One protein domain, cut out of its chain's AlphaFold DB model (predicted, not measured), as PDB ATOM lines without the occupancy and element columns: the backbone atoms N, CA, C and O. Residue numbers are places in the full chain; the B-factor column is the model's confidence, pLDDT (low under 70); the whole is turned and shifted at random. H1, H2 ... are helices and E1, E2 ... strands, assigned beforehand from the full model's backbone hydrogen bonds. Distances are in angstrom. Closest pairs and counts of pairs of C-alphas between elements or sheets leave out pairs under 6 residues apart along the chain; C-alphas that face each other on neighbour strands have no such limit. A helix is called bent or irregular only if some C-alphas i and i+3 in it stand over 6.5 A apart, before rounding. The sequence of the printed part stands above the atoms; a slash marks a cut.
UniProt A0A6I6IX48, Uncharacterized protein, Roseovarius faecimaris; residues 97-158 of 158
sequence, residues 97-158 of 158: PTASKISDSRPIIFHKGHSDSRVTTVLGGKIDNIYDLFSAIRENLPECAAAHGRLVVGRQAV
ATOM      1  N   PRO A  97       6.981  37.900  25.183       77.56
ATOM      2  CA  PRO A  97       6.351  39.208  25.304       77.56
ATOM      3  C   PRO A  97       7.362  40.324  25.584       77.56
ATOM      4  O   PRO A  97       8.268  40.165  26.404       77.56
ATOM      5  N   THR A  98       7.163  41.498  24.981       73.81
ATOM      6  CA  THR A  98       8.046  42.667  25.164       73.81
ATOM      7  C   THR A  98       8.095  43.167  26.614       73.81
ATOM      8  O   THR A  98       9.089  43.770  27.013       73.81
ATOM      9  N   ALA A  99       7.057  42.904  27.415       67.12
ATOM     10  CA  ALA A  99       7.020  43.236  28.842       67.12
ATOM     11  C   ALA A  99       7.922  42.324  29.702       67.12
ATOM     12  O   ALA A  99       8.328  42.703  30.797       67.12
ATOM     13  N   SER A 100       8.300  41.150  29.191       59.56
ATOM     14  CA  SER A 100       9.048  40.112  29.910       59.56
ATOM     15  C   SER A 100      10.550  40.142  29.592       59.56
ATOM     16  O   SER A 100      11.172  39.110  29.354       59.56
ATOM     17  N   LYS A 101      11.169  41.331  29.541       54.34
ATOM     18  CA  LYS A 101      12.593  41.477  29.158       54.34
ATOM     19  C   LYS A 101      13.583  40.961  30.209       54.34
ATOM     20  O   LYS A 101      14.704  40.615  29.848       54.34
ATOM     21  N   ILE A 102      13.175  40.918  31.480       53.31
ATOM     22  CA  ILE A 102      14.041  40.552  32.617       53.31
ATOM     23  C   ILE A 102      13.674  39.172  33.194       53.31
ATOM     24  O   ILE A 102      14.542  38.478  33.714       53.31
ATOM     25  N   SER A 103      12.418  38.737  33.054       61.09
ATOM     26  CA  SER A 103      11.928  37.453  33.570       61.09
ATOM     27  C   SER A 103      11.550  36.505  32.432       61.09
ATOM     28  O   SER A 103      10.950  36.933  31.451       61.09
ATOM     29  N   ASP A 104      11.784  35.198  32.597       63.53
ATOM     30  CA  ASP A 104      11.195  34.158  31.731       63.53
ATOM     31  C   ASP A 104       9.691  33.925  32.030       63.53
ATOM     32  O   ASP A 104       9.118  32.889  31.690       63.53
ATOM     33  N   SER A 105       9.022  34.884  32.679       64.62
ATOM     34  CA  SER A 105       7.565  34.931  32.802       64.62
ATOM     35  C   SER A 105       6.944  35.086  31.414       64.62
ATOM     36  O   SER A 105       7.132  36.101  30.742       64.62
ATOM     37  N   ARG A 106       6.174  34.089  30.978       73.25
ATOM     38  CA  ARG A 106       5.413  34.136  29.720       73.25
ATOM     39  C   ARG A 106       3.933  33.982  30.049       73.25
ATOM     40  O   ARG A 106       3.413  32.865  29.981       73.25
ATOM     41  N   PRO A 107       3.283  35.065  30.507       77.81
ATOM     42  CA  PRO A 107       1.852  35.030  30.738       77.81
ATOM     43  C   PRO A 107       1.131  34.822  29.407       77.81
ATOM     44  O   PRO A 107       1.627  35.222  28.350       77.81
ATOM     45  N   ILE A 108      -0.049  34.217  29.468       81.81
ATOM     46  CA  ILE A 108      -0.973  34.261  28.341       81.81
ATOM     47  C   ILE A 108      -1.423  35.709  28.174       81.81
ATOM     48  O   ILE A 108      -1.845  36.347  29.137       81.81
ATOM     49  N   ILE A 109      -1.338  36.222  26.950       83.62
ATOM     50  CA  ILE A 109      -1.892  37.530  26.611       83.62
ATOM     51  C   ILE A 109      -3.220  37.290  25.913       83.62
ATOM     52  O   ILE A 109      -3.280  36.694  24.837       83.62
ATOM     53  N   PHE A 110      -4.278  37.770  26.550       86.31
ATOM     54  CA  PHE A 110      -5.629  37.722  26.031       86.31
ATOM     55  C   PHE A 110      -6.059  39.134  25.640       86.31
ATOM     56  O   PHE A 110      -5.990  40.054  26.452       86.31
ATOM     57  N   HIS A 111      -6.499  39.308  24.397       85.94
ATOM     58  CA  HIS A 111      -6.987  40.586  23.903       85.94
ATOM     59  C   HIS A 111      -8.303  40.396  23.153       85.94
ATOM     60  O   HIS A 111      -8.346  39.816  22.062       85.94
ATOM     61  N   LYS A 112      -9.378  40.939  23.726       81.38
ATOM     62  CA  LYS A 112     -10.630  41.190  23.016       81.38
ATOM     63  C   LYS A 112     -10.520  42.571  22.378       81.38
ATOM     64  O   LYS A 112     -10.040  43.496  23.024       81.38
ATOM     65  N   GLY A 113     -10.907  42.695  21.109       77.94
ATOM     66  CA  GLY A 113     -10.984  43.998  20.442       77.94
ATOM     67  C   GLY A 113     -12.068  44.893  21.056       77.94
ATOM     68  O   GLY A 113     -12.364  44.822  22.245       77.94
ATOM     69  N   HIS A 114     -12.719  45.717  20.236       78.00
ATOM     70  CA  HIS A 114     -13.910  46.443  20.692       78.00
ATOM     71  C   HIS A 114     -14.959  45.473  21.270       78.00
ATOM     72  O   HIS A 114     -14.980  44.303  20.886       78.00
ATOM     73  N   SER A 115     -15.847  45.950  22.147       72.00
ATOM     74  CA  SER A 115     -16.913  45.140  22.776       72.00
ATOM     75  C   SER A 115     -17.695  44.264  21.788       72.00
ATOM     76  O   SER A 115     -18.058  43.138  22.122       72.00
ATOM     77  N   ASP A 116     -17.871  44.759  20.562       80.12
ATOM     78  CA  ASP A 116     -18.680  44.143  19.506       80.12
ATOM     79  C   ASP A 116     -17.821  43.345  18.501       80.12
ATOM     80  O   ASP A 116     -18.318  42.800  17.511       80.12
ATOM     81  N   SER A 117     -16.505  43.277  18.730       81.69
ATOM     82  CA  SER A 117     -15.577  42.503  17.913       81.69
ATOM     83  C   SER A 117     -15.815  41.014  18.114       81.69
ATOM     84  O   SER A 117     -15.701  40.484  19.217       81.69
ATOM     85  N   ARG A 118     -16.031  40.309  17.003       83.62
ATOM     86  CA  ARG A 118     -16.039  38.839  16.958       83.62
ATOM     87  C   ARG A 118     -14.633  38.235  16.894       83.62
ATOM     88  O   ARG A 118     -14.490  37.018  16.857       83.62
ATOM     89  N   VAL A 119     -13.598  39.075  16.841       86.44
ATOM     90  CA  VAL A 119     -12.196  38.650  16.807       86.44
ATOM     91  C   VAL A 119     -11.603  38.767  18.204       86.44
ATOM     92  O   VAL A 119     -11.595  39.851  18.797       86.44
ATOM     93  N   THR A 120     -11.083  37.642  18.691       86.94
ATOM     94  CA  THR A 120     -10.318  37.530  19.933       86.94
ATOM     95  C   THR A 120      -8.925  37.019  19.599       86.94
ATOM     96  O   THR A 120      -8.785  36.031  18.880       86.94
ATOM     97  N   THR A 121      -7.904  37.673  20.146       87.81
ATOM     98  CA  THR A 121      -6.509  37.265  19.986       87.81
ATOM     99  C   THR A 121      -6.004  36.666  21.287       87.81
ATOM    100  O   THR A 121      -6.109  37.281  22.349       87.81
ATOM    101  N   VAL A 122      -5.413  35.480  21.190       86.31
ATOM    102  CA  VAL A 122      -4.725  34.817  22.296       86.31
ATOM    103  C   VAL A 122      -3.286  34.577  21.872       86.31
ATOM    104  O   VAL A 122      -3.036  33.843  20.917       86.31
ATOM    105  N   LEU A 123      -2.339  35.183  22.581       82.94
ATOM    106  CA  LEU A 123      -0.927  34.845  22.460       82.94
ATOM    107  C   LEU A 123      -0.553  33.943  23.637       82.94
ATOM    108  O   LEU A 123      -0.681  34.328  24.801       82.94
ATOM    109  N   GLY A 124      -0.141  32.719  23.311       75.56
ATOM    110  CA  GLY A 124       0.159  31.681  24.292       75.56
ATOM    111  C   GLY A 124       1.335  32.023  25.211       75.56
ATOM    112  O   GLY A 124       2.229  32.792  24.858       75.56
ATOM    113  N   GLY A 125       1.312  31.413  26.395       77.06
ATOM    114  CA  GLY A 125       2.396  31.436  27.371       77.06
ATOM    115  C   GLY A 125       3.216  30.143  27.349       77.06
ATOM    116  O   GLY A 125       3.363  29.487  26.317       77.06
ATOM    117  N   LYS A 126       3.753  29.759  28.505       79.31
ATOM    118  CA  LYS A 126       4.297  28.410  28.712       79.31
ATOM    119  C   LYS A 126       3.153  27.380  28.804       79.31
ATOM    120  O   LYS A 126       2.006  27.736  29.064       79.31
ATOM    121  N   ILE A 127       3.460  26.107  28.542       81.19
ATOM    122  CA  ILE A 127       2.463  25.020  28.527       81.19
ATOM    123  C   ILE A 127       1.838  24.758  29.905       81.19
ATOM    124  O   ILE A 127       0.682  24.364  29.986       81.19
ATOM    125  N   ASP A 128       2.578  25.009  30.982       79.19
ATOM    126  CA  ASP A 128       2.089  24.969  32.366       79.19
ATOM    127  C   ASP A 128       0.933  25.960  32.593       79.19
ATOM    128  O   ASP A 128      -0.052  25.619  33.246       79.19
ATOM    129  N   ASN A 129       0.989  27.129  31.954       79.94
ATOM    130  CA  ASN A 129      -0.036  28.167  32.039       79.94
ATOM    131  C   ASN A 129      -1.271  27.878  31.168       79.94
ATOM    132  O   ASN A 129      -2.177  28.705  31.107       79.94
ATOM    133  N   ILE A 130      -1.360  26.730  30.481       81.75
ATOM    134  CA  ILE A 130      -2.496  26.433  29.588       81.75
ATOM    135  C   ILE A 130      -3.846  26.492  30.313       81.75
ATOM    136  O   ILE A 130      -4.867  26.801  29.703       81.75
ATOM    137  N   TYR A 131      -3.866  26.228  31.620       82.94
ATOM    138  CA  TYR A 131      -5.091  26.271  32.411       82.94
ATOM    139  C   TYR A 131      -5.566  27.697  32.713       82.94
ATOM    140  O   TYR A 131      -6.778  27.923  32.774       82.94
ATOM    141  N   ASP A 132      -4.647  28.661  32.791       84.00
ATOM    142  CA  ASP A 132      -4.970  30.080  32.975       84.00
ATOM    143  C   ASP A 132      -5.758  30.629  31.778       84.00
ATOM    144  O   ASP A 132      -6.592  31.522  31.932       84.00
ATOM    145  N   LEU A 133      -5.572  30.031  30.591       85.81
ATOM    146  CA  LEU A 133      -6.347  30.356  29.395       85.81
ATOM    147  C   LEU A 133      -7.850  30.225  29.639       85.81
ATOM    148  O   LEU A 133      -8.623  31.075  29.211       85.81
ATOM    149  N   PHE A 134      -8.278  29.155  30.312       87.56
ATOM    150  CA  PHE A 134      -9.702  28.911  30.533       87.56
ATOM    151  C   PHE A 134     -10.307  29.931  31.487       87.56
ATOM    152  O   PHE A 134     -11.457  30.319  31.304       87.56
ATOM    153  N   SER A 135      -9.540  30.382  32.481       86.06
ATOM    154  CA  SER A 135      -9.955  31.478  33.356       86.06
ATOM    155  C   SER A 135     -10.107  32.773  32.556       86.06
ATOM    156  O   SER A 135     -11.194  33.347  32.556       86.06
ATOM    157  N   ALA A 136      -9.101  33.139  31.755       85.94
ATOM    158  CA  ALA A 136      -9.155  34.328  30.902       85.94
ATOM    159  C   ALA A 136     -10.320  34.288  29.891       85.94
ATOM    160  O   ALA A 136     -11.006  35.292  29.696       85.94
ATOM    161  N   ILE A 137     -10.588  33.131  29.273       88.56
ATOM    162  CA  ILE A 137     -11.716  32.949  28.348       88.56
ATOM    163  C   ILE A 137     -13.049  33.170  29.064       88.56
ATOM    164  O   ILE A 137     -13.863  33.943  28.573       88.56
ATOM    165  N   ARG A 138     -13.285  32.525  30.215       88.88
ATOM    166  CA  ARG A 138     -14.565  32.656  30.933       88.88
ATOM    167  C   ARG A 138     -14.821  34.082  31.418       88.88
ATOM    168  O   ARG A 138     -15.966  34.516  31.422       88.88
ATOM    169  N   GLU A 139     -13.770  34.798  31.807       86.69
ATOM    170  CA  GLU A 139     -13.864  36.191  32.255       86.69
ATOM    171  C   GLU A 139     -14.191  37.163  31.112       86.69
ATOM    172  O   GLU A 139     -14.909  38.137  31.322       86.69
ATOM    173  N   ASN A 140     -13.695  36.907  29.895       85.50
ATOM    174  CA  ASN A 140     -13.765  37.869  28.788       85.50
ATOM    175  C   ASN A 140     -14.768  37.494  27.675       85.50
ATOM    176  O   ASN A 140     -15.162  38.354  26.872       85.50
ATOM    177  N   LEU A 141     -15.192  36.227  27.613       86.88
ATOM    178  CA  LEU A 141     -16.115  35.670  26.618       86.88
ATOM    179  C   LEU A 141     -17.267  34.932  27.321       86.88
ATOM    180  O   LEU A 141     -17.173  33.721  27.552       86.88
ATOM    181  N   PRO A 142     -18.367  35.633  27.659       84.56
ATOM    182  CA  PRO A 142     -19.537  35.032  28.303       84.56
ATOM    183  C   PRO A 142     -20.114  33.832  27.538       84.56
ATOM    184  O   PRO A 142     -20.548  32.851  28.140       84.56
ATOM    185  N   GLU A 143     -20.065  33.865  26.207       86.56
ATOM    186  CA  GLU A 143     -20.465  32.768  25.324       86.56
ATOM    187  C   GLU A 143     -19.635  31.487  25.527       86.56
ATOM    188  O   GLU A 143     -20.084  30.386  25.209       86.56
ATOM    189  N   CYS A 144     -18.437  31.611  26.102       87.56
ATOM    190  CA  CYS A 144     -17.535  30.517  26.433       87.56
ATOM    191  C   CYS A 144     -17.496  30.214  27.941       87.56
ATOM    192  O   CYS A 144     -16.539  29.602  28.412       87.56
ATOM    193  N   ALA A 145     -18.530  30.572  28.712       87.56
ATOM    194  CA  ALA A 145     -18.576  30.336  30.162       87.56
ATOM    195  C   ALA A 145     -18.363  28.858  30.571       87.56
ATOM    196  O   ALA A 145     -17.851  28.580  31.654       87.56
ATOM    197  N   ALA A 146     -18.695  27.902  29.695       88.88
ATOM    198  CA  ALA A 146     -18.485  26.467  29.916       88.88
ATOM    199  C   ALA A 146     -17.060  25.967  29.571       88.88
ATOM    200  O   ALA A 146     -16.783  24.763  29.624       88.88
ATOM    201  N   ALA A 147     -16.140  26.855  29.180       87.88
ATOM    202  CA  ALA A 147     -14.777  26.482  28.818       87.88
ATOM    203  C   ALA A 147     -14.004  25.947  30.037       87.88
ATOM    204  O   ALA A 147     -13.932  26.582  31.092       87.88
ATOM    205  N   HIS A 148     -13.414  24.760  29.892       86.38
ATOM    206  CA  HIS A 148     -12.719  24.046  30.962       86.38
ATOM    207  C   HIS A 148     -11.649  23.099  30.399       86.38
ATOM    208  O   HIS A 148     -11.708  22.696  29.237       86.38
ATOM    209  N   GLY A 149     -10.697  22.699  31.247       81.06
ATOM    210  CA  GLY A 149      -9.510  21.929  30.849       81.06
ATOM    211  C   GLY A 149      -9.781  20.567  30.201       81.06
ATOM    212  O   GLY A 149      -8.942  20.082  29.448       81.06
ATOM    213  N   ARG A 150     -10.966  19.967  30.396       82.50
ATOM    214  CA  ARG A 150     -11.340  18.711  29.711       82.50
ATOM    215  C   ARG A 150     -11.436  18.867  28.191       82.50
ATOM    216  O   ARG A 150     -11.403  17.873  27.481       82.50
ATOM    217  N   LEU A 151     -11.522  20.096  27.682       78.81
ATOM    218  CA  LEU A 151     -11.474  20.364  26.246       78.81
ATOM    219  C   LEU A 151     -10.069  20.157  25.649       78.81
ATOM    220  O   LEU A 151      -9.965  19.939  24.447       78.81
ATOM    221  N   VAL A 152      -9.001  20.182  26.461       76.06
ATOM    222  CA  VAL A 152      -7.606  20.008  25.998       76.06
ATOM    223  C   VAL A 152      -7.311  18.562  25.603       76.06
ATOM    224  O   VAL A 152      -6.614  18.318  24.625       76.06
ATOM    225  N   VAL A 153      -7.862  17.595  26.337       73.50
ATOM    226  CA  VAL A 153      -7.634  16.154  26.116       73.50
ATOM    227  C   VAL A 153      -8.475  15.570  24.970       73.50
ATOM    228  O   VAL A 153      -8.440  14.367  24.728       73.50
ATOM    229  N   GLY A 154      -9.206  16.419  24.237       60.72
ATOM    230  CA  GLY A 154     -10.225  15.994  23.283       60.72
ATOM    231  C   GLY A 154     -11.436  15.392  24.002       60.72
ATOM    232  O   GLY A 154     -11.356  14.970  25.156       60.72
ATOM    233  N   ARG A 155     -12.602  15.357  23.341       58.78
ATOM    234  CA  ARG A 155     -13.729  14.562  23.851       58.78
ATOM    235  C   ARG A 155     -13.242  13.118  23.955       58.78
ATOM    236  O   ARG A 155     -13.099  12.466  22.925       58.78
ATOM    237  N   GLN A 156     -13.006  12.613  25.163       49.88
ATOM    238  CA  GLN A 156     -13.058  11.172  25.353       49.88
ATOM    239  C   GLN A 156     -14.468  10.761  24.936       49.88
ATOM    240  O   GLN A 156     -15.449  11.252  25.498       49.88
ATOM    241  N   ALA A 157     -14.553   9.979  23.861       44.88
ATOM    242  CA  ALA A 157     -15.786   9.318  23.489       44.88
ATOM    243  C   ALA A 157     -16.250   8.526  24.717       44.88
ATOM    244  O   ALA A 157     -15.493   7.706  25.241       44.88
ATOM    245  N   VAL A 158     -17.437   8.874  25.210       41.91
ATOM    246  CA  VAL A 158     -18.222   8.007  26.092       41.91
ATOM    247  C   VAL A 158     -18.684   6.815  25.269       41.91
ATOM    248  O   VAL A 158     -19.084   7.057  24.104       41.91
TER     249      VAL A 158
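What this domain is: This is residues 97 to 158 of the 158 residues of an uncharacterized protein of Roseovarius faecimaris (UniProt A0A6I6IX48). With little regular structure, this domain is a small two-stranded hairpin, E1 and E2, with one helix, H1, over one face of it and long stretches with no named element before and after, residues 97 to 108 and 141 to 158; of these, residues 153 to 158 stick out. The 62 printed residues hold E1, E2 and H1 in that order, the two strands antiparallel; the class is mixed, with only 22 residues in named elements. It is loose, radius of gyration of the C-alphas 13.7 A, and only just flat, spanning 46 by 31 by 15 A.

How they stand to each other: E1, residues 109 to 112, and E2, residues 120 to 123, form an antiparallel hairpin at 171 degrees; N 109 and O 123 are within hydrogen-bond range at 2.9 A. H1, residues 127 to 140, has its closest C-alphas to E1 at Ala 136 and Phe 110, 6.9 A apart. E2 and H1 are near each other, with 6 pairs of C-alphas within 10 A. In H1, 5 of 10 O i to N i+4 pairs are within range.

Where its parts are: E1 begins at C-alpha 109 (-1.892, 37.530, 26.611); E1 and E2 each measure 10.1 A. H1, 20.7 A long, ends at C-alpha 140 (-13.765, 37.869, 28.788) and is irregular: C-alphas 128 and 131 are 7.3 A apart.

The domain as a whole: The C-alphas farthest apart, of Ile 102 and Val 158, lie 46.3 A apart. The printed part has no cut. Neither link is long. pLDDT is under 70 at residues 99 to 105 and 154 to 158.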